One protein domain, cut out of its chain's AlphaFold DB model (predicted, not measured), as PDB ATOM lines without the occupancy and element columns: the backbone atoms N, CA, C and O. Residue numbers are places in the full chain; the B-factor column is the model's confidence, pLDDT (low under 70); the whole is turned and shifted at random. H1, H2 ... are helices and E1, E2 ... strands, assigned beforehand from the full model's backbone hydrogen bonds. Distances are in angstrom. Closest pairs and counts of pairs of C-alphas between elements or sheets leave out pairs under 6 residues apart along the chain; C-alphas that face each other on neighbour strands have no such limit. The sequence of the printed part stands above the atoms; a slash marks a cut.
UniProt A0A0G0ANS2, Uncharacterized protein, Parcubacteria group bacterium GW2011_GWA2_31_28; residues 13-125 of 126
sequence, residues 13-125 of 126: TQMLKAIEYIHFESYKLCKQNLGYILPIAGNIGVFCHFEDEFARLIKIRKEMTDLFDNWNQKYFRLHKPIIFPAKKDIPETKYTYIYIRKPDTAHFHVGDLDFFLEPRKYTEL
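AT A GLANCE: This is residues 13 to 125 of the 126 residues of an uncharacterized protein of Parcubacteria group bacterium GW2011_GWA2_31_28 (UniProt A0A0G0ANS2). A strongly twisted sheet of five strands curls round one long helix, H1, and a second helix, H2, packs on the same face of the sheet, over E4. The other face of the sheet has no named helix on it, and residues 119 to 125, with the small helix H3, stick out. The printed part has 113 residues, with three named helices and five named strands in the order H1 E1 H2 E2 E3 E4 E5 H3. The sheet's order is E2 E3 E4 E1 E5, mixed, with E4 and E1 parallel and the other neighbours antiparallel. The class is mixed, helices and strands, in two layers; the whole is compact, with a radius of gyration of the C-alphas of 14.7 A and spans of 42 by 32 by 29 A.

HOW THE PARTS SIT: H1, residues 13 to 34, is on the sheet. Its closest C-alphas to E1, residues 40 to 47, are those of Ile 19 and Val 46, 7.1 A apart. Its closest to E5, residues 111 to 115, are those of Ile 22 and Gly 111, 6.0 A apart. E1 and the edge strand E5 are antiparallel, with N 41 and O 114 at 2.8 A. H2, residues 51 to 62, lies over E4, residues 93 to 101, at a height over the sheet of 8.9 A; the closest C-alphas are those of Ile 58 and Ile 100, 7.0 A apart. On the local plane H2 runs slantwise to the strands, at 38 degrees to E4. H1 and H2 are close but not clearly touching, about perpendicular at 80 degrees, with the C-alphas of Met 15 and Ile 60 7.9 A apart. E2, residues 65 to 71, and E3, residues 75 to 84, form a hairpin, with N 66 and O 77 at 2.9 A. E3 and E4 form another, with N 82 and O 95 at 3.0 A; E2, E3 and E4 make a meander, each strand the antiparallel neighbour of the one before. E4 is parallel to E1, with N 46 and O 99 at 3.0 A. E1, H2 and E2 make a split strand-helix-strand unit, two strands of one sheet that are not neighbours, with a helix between them along the chain and E3 and E4 between them in the sheet; its crossover is right-handed. H3, residues 119 to 123, is not on the sheet. In H1, H2 and H3 every O i to N i+4 pair is within hydrogen-bond range.

IN THESE COORDINATES: H1 begins at C-alpha 13 (147.546, 145.343, 47.381) and is 31.8 A long. E1 measures 17.9 A and bends by 63 degrees at residue 43. H2 measures 16.6 A. E3, 19.3 A, bends by 94 degrees at residue 79, and E4, 21.4 A, by 73 degrees at residue 96. H3 ends at C-alpha 123 (160.443, 183.921, 50.932).

THE WHOLE: The C-alphas farthest apart, those of Asp 52 and Glu 124, are 44.5 A apart. The printed part has no cut and no long link. Mean pLDDT of the printed part is 91.0; residues 68 to 72 are under 70.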
ATOM      1  N   THR A  13     146.162 145.706  47.041       95.62
ATOM      2  CA  THR A  13     147.546 145.343  47.381       95.62
ATOM      3  C   THR A  13     148.517 145.991  46.401       95.62
ATOM      4  O   THR A  13     149.529 146.562  46.803       95.62
ATOM      5  N   GLN A  14     148.197 145.950  45.110       95.44
ATOM      6  CA  GLN A  14     148.991 146.589  44.066       95.44
ATOM      7  C   GLN A  14     148.922 148.119  44.157       95.44
ATOM      8  O   GLN A  14     149.938 148.779  43.956       95.44
ATOM      9  N   MET A  15     147.776 148.682  44.555       95.75
ATOM     10  CA  MET A  15     147.642 150.114  44.850       95.75
ATOM     11  C   MET A  15     148.594 150.538  45.975       95.75
ATOM     12  O   MET A  15     149.314 151.521  45.832       95.75
ATOM     13  N   LEU A  16     148.656 149.779  47.074       96.00
ATOM     14  CA  LEU A  16     149.575 150.070  48.182       96.00
ATOM     15  C   LEU A  16     151.048 149.986  47.757       96.00
ATOM     16  O   LEU A  16     151.835 150.841  48.152       96.00
ATOM     17  N   LYS A  17     151.412 149.019  46.905       95.69
ATOM     18  CA  LYS A  17     152.766 148.932  46.328       95.69
ATOM     19  C   LYS A  17     153.094 150.122  45.426       95.69
ATOM     20  O   LYS A  17     154.214 150.621  45.457       95.69
ATOM     21  N   ALA A  18     152.133 150.590  44.630       95.44
ATOM     22  CA  ALA A  18     152.316 151.776  43.798       95.44
ATOM     23  C   ALA A  18     152.511 153.038  44.654       95.44
ATOM     24  O   ALA A  18     153.423 153.815  44.396       95.44
ATOM     25  N   ILE A  19     151.711 153.200  45.711       96.56
ATOM     26  CA  ILE A  19     151.848 154.278  46.704       96.56
ATOM     27  C   ILE A  19     153.225 154.224  47.379       96.56
ATOM     28  O   ILE A  19     153.875 155.258  47.508       96.56
ATOM     29  N   GLU A  20     153.695 153.038  47.776       96.19
ATOM     30  CA  GLU A  20     155.033 152.848  48.354       96.19
ATOM     31  C   GLU A  20     156.139 153.283  47.381       96.19
ATOM     32  O   GLU A  20     157.052 154.019  47.759       96.19
ATOM     33  N   TYR A  21     156.033 152.874  46.116       95.69
ATOM     34  CA  TYR A  21     156.970 153.274  45.070       95.69
ATOM     35  C   TYR A  21     156.984 154.796  44.868       95.69
ATOM     36  O   TYR A  21     158.052 155.409  44.908       95.69
ATOM     37  N   ILE A  22     155.806 155.413  44.715       96.38
ATOM     38  CA  ILE A  22     155.654 156.868  44.561       96.38
ATOM     39  C   ILE A  22     156.262 157.591  45.763       96.38
ATOM     40  O   ILE A  22     157.006 158.552  45.575       96.38
ATOM     41  N   HIS A  23     155.997 157.114  46.983       96.44
ATOM     42  CA  HIS A  23     156.551 157.683  48.205       96.44
ATOM     43  C   HIS A  23     158.083 157.718  48.157       96.44
ATOM     44  O   HIS A  23     158.682 158.791  48.250       96.44
ATOM     45  N   PHE A  24     158.728 156.567  47.964       95.81
ATOM     46  CA  PHE A  24     160.185 156.494  48.038       95.81
ATOM     47  C   PHE A  24     160.891 157.195  46.870       95.81
ATOM     48  O   PHE A  24     161.879 157.896  47.105       95.81
ATOM     49  N   GLU A  25     160.402 157.062  45.633       95.69
ATOM     50  CA  GLU A  25     161.030 157.740  44.489       95.69
ATOM     51  C   GLU A  25     160.833 159.259  44.547       95.69
ATOM     52  O   GLU A  25     161.764 160.000  44.243       95.69
ATOM     53  N   SER A  26     159.686 159.751  45.025       96.00
ATOM     54  CA  SER A  26     159.467 161.198  45.171       96.00
ATOM     55  C   SER A  26     160.369 161.812  46.243       96.00
ATOM     56  O   SER A  26     160.948 162.873  46.025       96.00
ATOM     57  N   TYR A  27     160.564 161.136  47.381       96.31
ATOM     58  CA  TYR A  27     161.522 161.584  48.401       96.31
ATOM     59  C   TYR A  27     162.967 161.567  47.895       96.31
ATOM     60  O   TYR A  27     163.741 162.481  48.185       96.31
ATOM     61  N   LYS A  28     163.337 160.552  47.109       94.94
ATOM     62  CA  LYS A  28     164.648 160.492  46.460       94.94
ATOM     63  C   LYS A  28     164.842 161.661  45.495       94.94
ATOM     64  O   LYS A  28     165.884 162.308  45.561       94.94
ATOM     65  N   LEU A  29     163.844 161.968  44.663       94.81
ATOM     66  CA  LEU A  29     163.870 163.126  43.765       94.81
ATOM     67  C   LEU A  29     163.949 164.447  44.544       94.81
ATOM     68  O   LEU A  29     164.737 165.312  44.177       94.81
ATOM     69  N   CYS A  30     163.200 164.598  45.640       95.06
ATOM     70  CA  CYS A  30     163.278 165.772  46.514       95.06
ATOM     71  C   CYS A  30     164.709 165.986  47.026       95.06
ATOM     72  O   CYS A  30     165.294 167.046  46.797       95.06
ATOM     73  N   LYS A  31     165.317 164.943  47.606       94.50
ATOM     74  CA  LYS A  31     166.698 165.004  48.100       94.50
ATOM     75  C   LYS A  31     167.704 165.299  46.987       94.50
ATOM     76  O   LYS A  31     168.644 166.053  47.210       94.50
ATOM     77  N   GLN A  32     167.528 164.715  45.801       94.88
ATOM     78  CA  GLN A  32     168.420 164.945  44.661       94.88
ATOM     79  C   GLN A  32     168.367 166.387  44.151       94.88
ATOM     80  O   GLN A  32     169.405 166.922  43.777       94.88
ATOM     81  N   ASN A  33     167.186 167.011  44.146       93.31
ATOM     82  CA  ASN A  33     167.018 168.370  43.634       93.31
ATOM     83  C   ASN A  33     167.374 169.450  44.666       93.31
ATOM     84  O   ASN A  33     167.928 170.477  44.294       93.31
ATOM     85  N   LEU A  34     167.069 169.233  45.950       91.44
ATOM     86  CA  LEU A  34     167.253 170.249  46.998       91.44
ATOM     87  C   LEU A  34     168.481 170.008  47.887       91.44
ATOM     88  O   LEU A  34     168.882 170.892  48.635       91.44
ATOM     89  N   GLY A  35     169.062 168.806  47.868       93.50
ATOM     90  CA  GLY A  35     170.119 168.383  48.797       93.50
ATOM     91  C   GLY A  35     169.609 167.986  50.191       93.50
ATOM     92  O   GLY A  35     170.329 167.340  50.951       93.50
ATOM     93  N   TYR A  36     168.356 168.303  50.516       91.50
ATOM     94  CA  TYR A  36     167.675 167.952  51.760       91.50
ATOM     95  C   TYR A  36     166.246 167.473  51.481       91.50
ATOM     96  O   TYR A  36     165.755 167.537  50.357       91.50
ATOM     97  N   ILE A  37     165.591 166.947  52.513       93.81
ATOM     98  CA  ILE A  37     164.234 166.410  52.423       93.81
ATOM     99  C   ILE A  37     163.243 167.399  53.032       93.81
ATOM    100  O   ILE A  37     163.478 167.940  54.112       93.81
ATOM    101  N   LEU A  38     162.116 167.590  52.348       93.81
ATOM    102  CA  LEU A  38     160.976 168.344  52.853       93.81
ATOM    103  C   LEU A  38     159.936 167.422  53.511       93.81
ATOM    104  O   LEU A  38     159.795 166.260  53.114       93.81
ATOM    105  N   PRO A  39     159.178 167.919  54.505       93.25
ATOM    106  CA  PRO A  39     157.973 167.239  54.959       93.25
ATOM    107  C   PRO A  39     156.923 167.226  53.839       93.25
ATOM    108  O   PRO A  39     156.962 168.044  52.925       93.25
ATOM    109  N   ILE A  40     155.968 166.305  53.912       94.62
ATOM    110  CA  ILE A  40     154.836 166.252  52.975       94.62
ATOM    111  C   ILE A  40     153.584 166.903  53.570       94.62
ATOM    112  O   ILE A  40     153.435 166.989  54.788       94.62
ATOM    113  N   ALA A  41     152.634 167.268  52.712       93.25
ATOM    114  CA  ALA A  41     151.327 167.802  53.101       93.25
ATOM    115  C   ALA A  41     150.327 166.733  53.607       93.25
ATOM    116  O   ALA A  41     149.241 167.068  54.078       93.25
ATOM    117  N   GLY A  42     150.679 165.442  53.544       93.81
ATOM    118  CA  GLY A  42     149.841 164.337  54.042       93.81
ATOM    119  C   GLY A  42     148.885 163.728  53.006       93.81
ATOM    120  O   GLY A  42     148.066 162.869  53.350       93.81
ATOM    121  N   ASN A  43     149.009 164.120  51.738       94.88
ATOM    122  CA  ASN A  43     148.295 163.534  50.606       94.88
ATOM    123  C   ASN A  43     149.250 162.883  49.596       94.88
ATOM    124  O   ASN A  43     150.421 163.243  49.504       94.88
ATOM    125  N   ILE A  44     148.721 161.937  48.820       96.69
ATOM    126  CA  ILE A  44     149.449 161.266  47.736       96.69
ATOM    127  C   ILE A  44     148.576 161.135  46.488       96.69
ATOM    128  O   ILE A  44     147.383 160.818  46.582       96.69
ATOM    129  N   GLY A  45     149.168 161.396  45.323       95.81
ATOM    130  CA  GLY A  45     148.523 161.239  44.027       95.81
ATOM    131  C   GLY A  45     148.959 159.965  43.324       95.81
ATOM    132  O   GLY A  45     150.149 159.693  43.200       95.81
ATOM    133  N   VAL A  46     147.990 159.202  42.821       95.56
ATOM    134  CA  VAL A  46     148.230 158.070  41.913       95.56
ATOM    135  C   VAL A  46     147.668 158.429  40.548       95.56
ATOM    136  O   VAL A  46     146.508 158.833  40.429       95.56
ATOM    137  N   PHE A  47     148.491 158.336  39.511       93.00
ATOM    138  CA  PHE A  47     148.098 158.738  38.165       93.00
ATOM    139  C   PHE A  47     147.814 157.502  37.322       93.00
ATOM    140  O   PHE A  47     148.485 156.481  37.447       93.00
ATOM    141  N   CYS A  48     146.798 157.601  36.474       90.62
ATOM    142  CA  CYS A  48     146.503 156.588  35.471       90.62
ATOM    143  C   CYS A  48     146.898 157.086  34.084       90.62
ATOM    144  O   CYS A  48     147.030 158.287  33.852       90.62
ATOM    145  N   HIS A  49     147.058 156.153  33.154       87.81
ATOM    146  CA  HIS A  49     147.422 156.425  31.764       87.81
ATOM    147  C   HIS A  49     146.288 156.102  30.793       87.81
ATOM    148  O   HIS A  49     146.331 156.519  29.636       87.81
ATOM    149  N   PHE A  50     145.250 155.397  31.254       88.56
ATOM    150  CA  PHE A  50     144.104 155.006  30.435       88.56
ATOM    151  C   PHE A  50     142.772 155.176  31.176       88.56
ATOM    152  O   PHE A  50     142.698 155.047  32.395       88.56
ATOM    153  N   GLU A  51     141.694 155.431  30.434       90.38
ATOM    154  CA  GLU A  51     140.352 155.633  31.007       90.38
ATOM    155  C   GLU A  51     139.802 154.377  31.706       90.38
ATOM    156  O   GLU A  51     139.155 154.461  32.751       90.38
ATOM    157  N   ASP A  52     140.086 153.189  31.171       91.12
ATOM    158  CA  ASP A  52     139.699 151.917  31.788       91.12
ATOM    159  C   ASP A  52     140.457 151.663  33.097       91.12
ATOM    160  O   ASP A  52     139.878 151.185  34.079       91.12
ATOM    161  N   GLU A  53     141.732 152.052  33.143       91.75
ATOM    162  CA  GLU A  53     142.508 152.069  34.379       91.75
ATOM    163  C   GLU A  53     141.924 153.070  35.375       91.75
ATOM    164  O   GLU A  53     141.687 152.695  36.522       91.75
ATOM    165  N   PHE A  54     141.619 154.301  34.951       93.19
ATOM    166  CA  PHE A  54     141.004 155.309  35.813       93.19
ATOM    167  C   PHE A  54     139.742 154.766  36.490       93.19
ATOM    168  O   PHE A  54     139.613 154.818  37.715       93.19
ATOM    169  N   ALA A  55     138.840 154.160  35.715       94.00
ATOM    170  CA  ALA A  55     137.615 153.564  36.237       94.00
ATOM    171  C   ALA A  55     137.891 152.464  37.281       94.00
ATOM    172  O   ALA A  55     137.200 152.397  38.302       94.00
ATOM    173  N   ARG A  56     138.907 151.619  37.061       94.81
ATOM    174  CA  ARG A  56     139.328 150.590  38.027       94.81
ATOM    175  C   ARG A  56     139.918 151.208  39.294       94.81
ATOM    176  O   ARG A  56     139.499 150.841  40.390       94.81
ATOM    177  N   LEU A  57     140.831 152.170  39.166       95.00
ATOM    178  CA  LEU A  57     141.456 152.834  40.313       95.00
ATOM    179  C   LEU A  57     140.433 153.584  41.165       95.00
ATOM    180  O   LEU A  57     140.540 153.569  42.386       95.00
ATOM    181  N   ILE A  58     139.405 154.179  40.554       94.75
ATOM    182  CA  ILE A  58     138.301 154.802  41.292       94.75
ATOM    183  C   ILE A  58     137.534 153.772  42.128       94.75
ATOM    184  O   ILE A  58     137.163 154.085  43.258       94.75
ATOM    185  N   LYS A  59     137.306 152.552  41.620       95.50
ATOM    186  CA  LYS A  59     136.669 151.478  42.402       95.50
ATOM    187  C   LYS A  59     137.533 151.087  43.602       95.50
ATOM    188  O   LYS A  59     137.043 151.144  44.722       95.50
ATOM    189  N   ILE A  60     138.822 150.828  43.378       96.31
ATOM    190  CA  ILE A  60     139.775 150.488  44.449       96.31
ATOM    191  C   ILE A  60     139.852 151.616  45.485       96.31
ATOM    192  O   ILE A  60     139.768 151.373  46.685       96.31
ATOM    193  N   ARG A  61     139.960 152.873  45.041       95.06
ATOM    194  CA  ARG A  61     140.010 154.039  45.932       95.06
ATOM    195  C   ARG A  61     138.756 154.124  46.801       95.06
ATOM    196  O   ARG A  61     138.882 154.359  47.994       95.06
ATOM    197  N   LYS A  62     137.562 153.906  46.234       94.44
ATOM    198  CA  LYS A  62     136.296 153.918  46.990       94.44
ATOM    199  C   LYS A  62     136.262 152.888  48.123       94.44
ATOM    200  O   LYS A  62     135.624 153.153  49.128       94.44
ATOM    201  N   GLU A  63     136.962 151.762  48.000       95.25
ATOM    202  CA  GLU A  63     137.094 150.765  49.079       95.25
ATOM    203  C   GLU A  63     138.052 151.209  50.200       95.25
ATOM    204  O   GLU A  63     138.135 150.583  51.261       95.25
ATOM    205  N   MET A  64     138.846 152.251  49.953       94.88
ATOM    206  CA  MET A  64     139.869 152.755  50.867       94.88
ATOM    207  C   MET A  64     139.482 154.084  51.519       94.88
ATOM    208  O   MET A  64     140.165 154.480  52.464       94.88
ATOM    209  N   THR A  65     138.446 154.773  51.029       94.94
ATOM    210  CA  THR A  65     138.182 156.178  51.360       94.94
ATOM    211  C   THR A  65     136.738 156.493  51.712       94.94
ATOM    212  O   THR A  65     135.814 155.953  51.105       94.94
ATOM    213  N   ASP A  66     136.555 157.497  52.564       87.31
ATOM    214  CA  ASP A  66     135.256 158.091  52.855       87.31
ATOM    215  C   ASP A  66     134.749 158.930  51.668       87.31
ATOM    216  O   ASP A  66     135.485 159.710  51.063       87.31
ATOM    217  N   LEU A  67     133.467 158.781  51.318       76.06
ATOM    218  CA  LEU A  67     132.852 159.539  50.217       76.06
ATOM    219  C   LEU A  67     132.524 160.989  50.596       76.06
ATOM    220  O   LEU A  67     132.486 161.848  49.715       76.06
ATOM    221  N   PHE A  68     132.269 161.236  51.882       69.56
ATOM    222  CA  PHE A  68     131.793 162.519  52.406       69.56
ATOM    223  C   PHE A  68     132.922 163.504  52.719       69.56
ATOM    224  O   PHE A  68     132.688 164.708  52.730       69.56
ATOM    225  N   ASP A  69     134.138 163.006  52.940       68.12
ATOM    226  CA  ASP A  69     135.317 163.821  53.238       68.12
ATOM    227  C   ASP A  69     136.207 163.896  51.987       68.12
ATOM    228  O   ASP A  69     137.183 163.151  51.824       68.12
ATOM    229  N   ASN A  70     135.766 164.736  51.040       66.88
ATOM    230  CA  ASN A  70     136.390 164.917  49.733       66.88
ATOM    231  C   ASN A  70     136.845 166.366  49.487       66.88
ATOM    232  O   ASN A  70     136.277 167.088  48.668       66.88
ATOM    233  N   TRP A  71     137.885 166.826  50.186       63.53
ATOM    234  CA  TRP A  71     138.344 168.213  50.049       63.53
ATOM    235  C   TRP A  71     138.592 168.596  48.574       63.53
ATOM    236  O   TRP A  71     139.325 167.927  47.834       63.53
ATOM    237  N   ASN A  72     137.913 169.662  48.131       65.88
ATOM    238  CA  ASN A  72     137.893 170.164  46.752       65.88
ATOM    239  C   ASN A  72     137.501 169.116  45.694       65.88
ATOM    240  O   ASN A  72     137.903 169.228  44.539       65.88
ATOM    241  N   GLN A  73     136.755 168.073  46.080       71.25
ATOM    242  CA  GLN A  73     136.347 166.941  45.234       71.25
ATOM    243  C   GLN A  73     137.516 166.169  44.589       71.25
ATOM    244  O   GLN A  73     137.303 165.287  43.751       71.25
ATOM    245  N   LYS A  74     138.753 166.473  44.995       84.56
ATOM    246  CA  LYS A  74     139.986 165.878  44.476       84.56
ATOM    247  C   LYS A  74     140.559 164.885  45.478       84.56
ATOM    248  O   LYS A  74     140.847 163.753  45.098       84.56
ATOM    249  N   TYR A  75     140.701 165.294  46.737       91.12
ATOM    250  CA  TYR A  75     141.366 164.524  47.787       91.12
ATOM    251  C   TYR A  75     140.349 163.740  48.599       91.12
ATOM    252  O   TYR A  75     139.439 164.335  49.155       91.12
ATOM    253  N   PHE A  76     140.509 162.424  48.693       94.19
ATOM    254  CA  PHE A  76     139.593 161.552  49.423       94.19
ATOM    255  C   PHE A  76     140.277 161.028  50.678       94.19
ATOM    256  O   PHE A  76     141.375 160.463  50.599       94.19
ATOM    257  N   ARG A  77     139.638 161.223  51.832       95.31
ATOM    258  CA  ARG A  77     140.175 160.766  53.113       95.31
ATOM    259  C   ARG A  77     140.200 159.248  53.186       95.31
ATOM    260  O   ARG A  77     139.202 158.595  52.901       95.31
ATOM    261  N   LEU A  78     141.326 158.681  53.599       95.56
ATOM    262  CA  LEU A  78     141.486 157.246  53.814       95.56
ATOM    263  C   LEU A  78     140.786 156.802  55.108       95.56
ATOM    264  O   LEU A  78     140.997 157.411  56.156       95.56
ATOM    265  N   HIS A  79     140.063 155.676  55.072       95.56
ATOM    266  CA  HIS A  79     139.479 155.057  56.275       95.56
ATOM    267  C   HIS A  79     140.548 154.720  57.325       95.56
ATOM    268  O   HIS A  79     140.320 154.803  58.530       95.56
ATOM    269  N   LYS A  80     141.727 154.296  56.853       96.06
ATOM    270  CA  LYS A  80     142.914 154.039  57.668       96.06
ATOM    271  C   LYS A  80     144.097 154.768  57.037       96.06
ATOM    272  O   LYS A  80     144.355 154.527  55.856       96.06
ATOM    273  N   PRO A  81     144.817 155.619  57.786       97.06
ATOM    274  CA  PRO A  81     146.017 156.262  57.274       97.06
ATOM    275  C   PRO A  81     147.029 155.229  56.779       97.06
ATOM    276  O   PRO A  81     147.193 154.173  57.393       97.06
ATOM    277  N   ILE A  82     147.722 155.551  55.692       97.44
ATOM    278  CA  ILE A  82     148.869 154.764  55.234       97.44
ATOM    279  C   ILE A  82     150.097 155.337  55.929       97.44
ATOM    280  O   ILE A  82     150.356 156.537  55.835       97.44
ATOM    281  N   ILE A  83     150.826 154.488  56.648       97.31
ATOM    282  CA  ILE A  83     152.017 154.876  57.401       97.31
ATOM    283  C   ILE A  83     153.198 154.115  56.817       97.31
ATOM    284  O   ILE A  83     153.184 152.883  56.791       97.31
ATOM    285  N   PHE A  84     154.207 154.847  56.358       96.56
ATOM    286  CA  PHE A  84     155.499 154.279  56.000       96.56
ATOM    287  C   PHE A  84     156.492 154.577  57.121       96.56
ATOM    288  O   PHE A  84     156.657 155.750  57.467       96.56
ATOM    289  N   PRO A  85     157.144 153.552  57.697       95.50
ATOM    290  CA  PRO A  85     158.155 153.763  58.720       95.50
ATOM    291  C   PRO A  85     159.368 154.486  58.133       95.50
ATOM    292  O   PRO A  85     159.639 154.397  56.931       95.50
ATOM    293  N   ALA A  86     160.130 155.154  58.999       94.81
ATOM    294  CA  ALA A  86     161.383 155.782  58.601       94.81
ATOM    295  C   ALA A  86     162.327 154.757  57.945       94.81
ATOM    296  O   ALA A  86     162.512 153.642  58.445       94.81
ATOM    297  N   LYS A  87     162.932 155.130  56.815       93.62
ATOM    298  CA  LYS A  87     163.814 154.252  56.038       93.62
ATOM    299  C   LYS A  87     164.952 155.053  55.421       93.62
ATOM    300  O   LYS A  87     164.728 155.895  54.552       93.62
ATOM    301  N   LYS A  88     166.192 154.721  55.801       89.50
ATOM    302  CA  LYS A  88     167.395 155.496  55.439       89.50
ATOM    303  C   LYS A  88     167.205 156.962  55.864       89.50
ATOM    304  O   LYS A  88     166.910 157.201  57.025       89.50
ATOM    305  N   ASP A  89     167.321 157.904  54.933       90.00
ATOM    306  CA  ASP A  89     167.155 159.338  55.197       90.00
ATOM    307  C   ASP A  89     165.692 159.807  55.124       90.00
ATOM    308  O   ASP A  89     165.414 160.983  55.336       90.00
ATOM    309  N   ILE A  90     164.753 158.921  54.779       92.81
ATOM    310  CA  ILE A  90     163.342 159.271  54.593       92.81
ATOM    311  C   ILE A  90     162.622 159.125  55.940       92.81
ATOM    312  O   ILE A  90     162.664 158.032  56.520       92.81
ATOM    313  N   PRO A  91     161.981 160.192  56.455       92.94
ATOM    314  CA  PRO A  91     161.312 160.158  57.749       92.94
ATOM    315  C   PRO A  91     160.058 159.281  57.714       92.94
ATOM    316  O   PRO A  91     159.493 159.005  56.652       92.94
ATOM    317  N   GLU A  92     159.588 158.883  58.899       96.00
ATOM    318  CA  GLU A  92     158.263 158.279  59.017       96.00
ATOM    319  C   GLU A  92     157.221 159.230  58.428       96.00
ATOM    320  O   GLU A  92     157.219 160.433  58.694       96.00
ATOM    321  N   THR A  93     156.351 158.677  57.592       96.31
ATOM    322  CA  THR A  93     155.428 159.458  56.786       96.31
ATOM    323  C   THR A  93     154.026 158.894  56.905       96.31
ATOM    324  O   THR A  93     153.810 157.687  56.780       96.31
ATOM    325  N   LYS A  94     153.054 159.783  57.115       97.19
ATOM    326  CA  LYS A  94     151.641 159.442  57.252       97.19
ATOM    327  C   LYS A  94     150.825 160.124  56.162       97.19
ATOM    328  O   LYS A  94     150.769 161.349  56.105       97.19
ATOM    329  N   TYR A  95     150.124 159.325  55.368       97.25
ATOM    330  CA  TYR A  95     149.136 159.797  54.405       97.25
ATOM    331  C   TYR A  95     147.731 159.596  54.950       97.25
ATOM    332  O   TYR A  95     147.347 158.491  55.346       97.25
ATOM    333  N   THR A  96     146.949 160.667  54.950       96.06
ATOM    334  CA  THR A  96     145.537 160.660  55.348       96.06
ATOM    335  C   THR A  96     144.604 160.855  54.161       96.06
ATOM    336  O   THR A  96     143.431 160.503  54.266       96.06
ATOM    337  N   TYR A  97     145.123 161.329  53.025       96.06
ATOM    338  CA  TYR A  97     144.358 161.543  51.801       96.06
ATOM    339  C   TYR A  97     145.026 160.895  50.591       96.06
ATOM    340  O   TYR A  97     146.251 160.876  50.463       96.06
ATOM    341  N   ILE A  98     144.200 160.412  49.669       96.00
ATOM    342  CA  ILE A  98     144.619 159.925  48.355       96.00
ATOM    343  C   ILE A  98     143.772 160.583  47.273       96.00
ATOM    344  O   ILE A  98     142.577 160.830  47.458       96.00
ATOM    345  N   TYR A  99     144.366 160.828  46.112       95.00
ATOM    346  CA  TYR A  99     143.611 161.176  44.918       95.00
ATOM    347  C   TYR A  99     144.090 160.386  43.705       95.00
ATOM    348  O   TYR A  99     145.247 159.977  43.623       95.00
ATOM    349  N   ILE A 100     143.173 160.162  42.764       94.56
ATOM    350  CA  ILE A 100     143.479 159.529  41.481       94.56
ATOM    351  C   ILE A 100     143.374 160.603  40.406       94.56
ATOM    352  O   ILE A 100     142.310 161.205  40.243       94.56
ATOM    353  N   ARG A 101     144.465 160.860  39.683       92.31
ATOM    354  CA  ARG A 101     144.473 161.808  38.562       92.31
ATOM    355  C   ARG A 101     144.024 161.098  37.291       92.31
ATOM    356  O   ARG A 101     144.463 159.979  37.047       92.31
ATOM    357  N   LYS A 102     143.166 161.752  36.503       91.00
ATOM    358  CA  LYS A 102     142.743 161.276  35.176       91.00
ATOM    359  C   LYS A 102     143.934 161.142  34.214       91.00
ATOM    360  O   LYS A 102     144.937 161.826  34.432       91.00
ATOM    361  N   PRO A 103     143.804 160.332  33.149       89.06
ATOM    362  CA  PRO A 103     144.847 160.184  32.148       89.06
ATOM    363  C   PRO A 103     145.242 161.516  31.524       89.06
ATOM    364  O   PRO A 103     144.389 162.312  31.134       89.06
ATOM    365  N   ASP A 104     146.546 161.732  31.406       86.38
ATOM    366  CA  ASP A 104     147.124 162.866  30.699       86.38
ATOM    367  C   ASP A 104     148.045 162.332  29.601       86.38
ATOM    368  O   ASP A 104     149.112 161.787  29.868       86.38
ATOM    369  N   THR A 105     147.612 162.459  28.346       80.38
ATOM    370  CA  THR A 105     148.360 161.920  27.195       80.38
ATOM    371  C   THR A 105     149.686 162.635  26.934       80.38
ATOM    372  O   THR A 105     150.527 162.090  26.221       80.38
ATOM    373  N   ALA A 106     149.891 163.823  27.511       83.69
ATOM    374  CA  ALA A 106     151.142 164.564  27.402       83.69
ATOM    375  C   ALA A 106     152.155 164.184  28.498       83.69
ATOM    376  O   ALA A 106     153.351 164.411  28.322       83.69
ATOM    377  N   HIS A 107     151.707 163.589  29.610       79.88
ATOM    378  CA  HIS A 107     152.542 163.346  30.788       79.88
ATOM    379  C   HIS A 107     152.368 161.923  31.331       79.88
ATOM    380  O   HIS A 107     151.375 161.594  31.973       79.88
ATOM    381  N   PHE A 108     153.398 161.092  31.168       83.25
ATOM    382  CA  PHE A 108     153.402 159.688  31.604       83.25
ATOM    383  C   PHE A 108     153.884 159.490  33.051       83.25
ATOM    384  O   PHE A 108     154.488 158.473  33.387       83.25
ATOM    385  N   HIS A 109     153.641 160.465  33.928       88.81
ATOM    386  CA  HIS A 109     153.975 160.328  35.346       88.81
ATOM    387  C   HIS A 109     153.082 159.273  36.012       88.81
ATOM    388  O   HIS A 109     151.953 159.033  35.585       88.81
ATOM    389  N   VAL A 110     153.588 158.638  37.067       90.62
ATOM    390  CA  VAL A 110     152.882 157.558  37.784       90.62
ATOM    391  C   VAL A 110     152.190 158.037  39.063       90.62
ATOM    392  O   VAL A 110     151.300 157.367  39.582       90.62
ATOM    393  N   GLY A 111     152.569 159.211  39.562       94.00
ATOM    394  CA  GLY A 111     152.032 159.805  40.776       94.00
ATOM    395  C   GLY A 111     152.851 161.008  41.219       94.00
ATOM    396  O   GLY A 111     153.830 161.370  40.564       94.00
ATOM    397  N   ASP A 112     152.445 161.606  42.333       94.44
ATOM    398  CA  ASP A 112     153.139 162.731  42.948       94.44
ATOM    399  C   ASP A 112     152.956 162.778  44.470       94.44
ATOM    400  O   ASP A 112     152.083 162.119  45.049       94.44
ATOM    401  N   LEU A 113     153.815 163.581  45.100       94.38
ATOM    402  CA  LEU A 113     153.715 164.014  46.486       94.38
ATOM    403  C   LEU A 113     153.749 165.537  46.534       94.38
ATOM    404  O   LEU A 113     154.575 166.161  45.866       94.38
ATOM    405  N   ASP A 114     152.929 166.110  47.409       93.25
ATOM    406  CA  ASP A 114     152.999 167.530  47.730       93.25
ATOM    407  C   ASP A 114     153.963 167.720  48.909       93.25
ATOM    408  O   ASP A 114     153.647 167.381  50.056       93.25
ATOM    409  N   PHE A 115     155.161 168.232  48.624       93.88
ATOM    410  CA  PHE A 115     156.120 168.639  49.651       93.88
ATOM    411  C   PHE A 115     155.748 170.012  50.207       93.88
ATOM    412  O   PHE A 115     155.438 170.940  49.464       93.88
ATOM    413  N   PHE A 116     155.798 170.140  51.526       90.81
ATOM    414  CA  PHE A 116     155.513 171.377  52.229       90.81
ATOM    415  C   PHE A 116     156.815 172.108  52.549       90.81
ATOM    416  O   PHE A 116     157.681 171.588  53.256       90.81
ATOM    417  N   LEU A 117     156.926 173.339  52.058       88.31
ATOM    418  CA  LEU A 117     157.937 174.289  52.491       88.31
ATOM    419  C   LEU A 117     157.250 175.384  53.306       88.31
ATOM    420  O   LEU A 117     156.248 175.955  52.877       88.31
ATOM    421  N   GLU A 118     157.787 175.675  54.489       86.25
ATOM    422  CA  GLU A 118     157.264 176.752  55.324       86.25
ATOM    423  C   GLU A 118     157.344 178.095  54.581       86.25
ATOM    424  O   GLU A 118     158.407 178.412  54.039       86.25
ATOM    425  N   PRO A 119     156.286 178.930  54.611       85.19
ATOM    426  CA  PRO A 119     156.257 180.190  53.868       85.19
ATOM    427  C   PRO A 119     157.460 181.098  54.133       85.19
ATOM    428  O   PRO A 119     157.987 181.696  53.205       85.19
ATOM    429  N   ARG A 120     157.952 181.146  55.381       83.81
ATOM    430  CA  ARG A 120     159.143 181.936  55.740       83.81
ATOM    431  C   ARG A 120     160.388 181.493  54.972       83.81
ATOM    432  O   ARG A 120     161.099 182.337  54.451       83.81
ATOM    433  N   LYS A 121     160.614 180.179  54.866       80.44
ATOM    434  CA  LYS A 121     161.738 179.614  54.108       80.44
ATOM    435  C   LYS A 121     161.560 179.782  52.604       80.44
ATOM    436  O   LYS A 121     162.546 179.857  51.891       80.44
ATOM    437  N   TYR A 122     160.316 179.814  52.122       78.81
ATOM    438  CA  TYR A 122     160.037 180.088  50.714       78.81
ATOM    439  C   TYR A 122     160.420 181.523  50.337       78.81
ATOM    440  O   TYR A 122     161.087 181.716  49.330       78.81
ATOM    441  N   THR A 123     160.077 182.513  51.170       78.00
ATOM    442  CA  THR A 123     160.443 183.921  50.932       78.00
ATOM    443  C   THR A 123     161.959 184.146  50.870       78.00
ATOM    444  O   THR A 123     162.407 185.052  50.186       78.00
ATOM    445  N   GLU A 124     162.763 183.326  51.550       80.81
ATOM    446  CA  GLU A 124     164.234 183.401  51.502       80.81
ATOM    447  C   GLU A 124     164.841 182.859  50.187       80.81
ATOM    448  O   GLU A 124     166.048 182.981  49.984       80.81
ATOM    449  N   LEU A 125     164.033 182.233  49.319       74.50
ATOM    450  CA  LEU A 125     164.451 181.697  48.015       74.50
ATOM    451  C   LEU A 125     164.147 182.642  46.835       74.50
ATOM    452  O   LEU A 125     164.568 182.331  45.718       74.50
TER     453      LEU A 125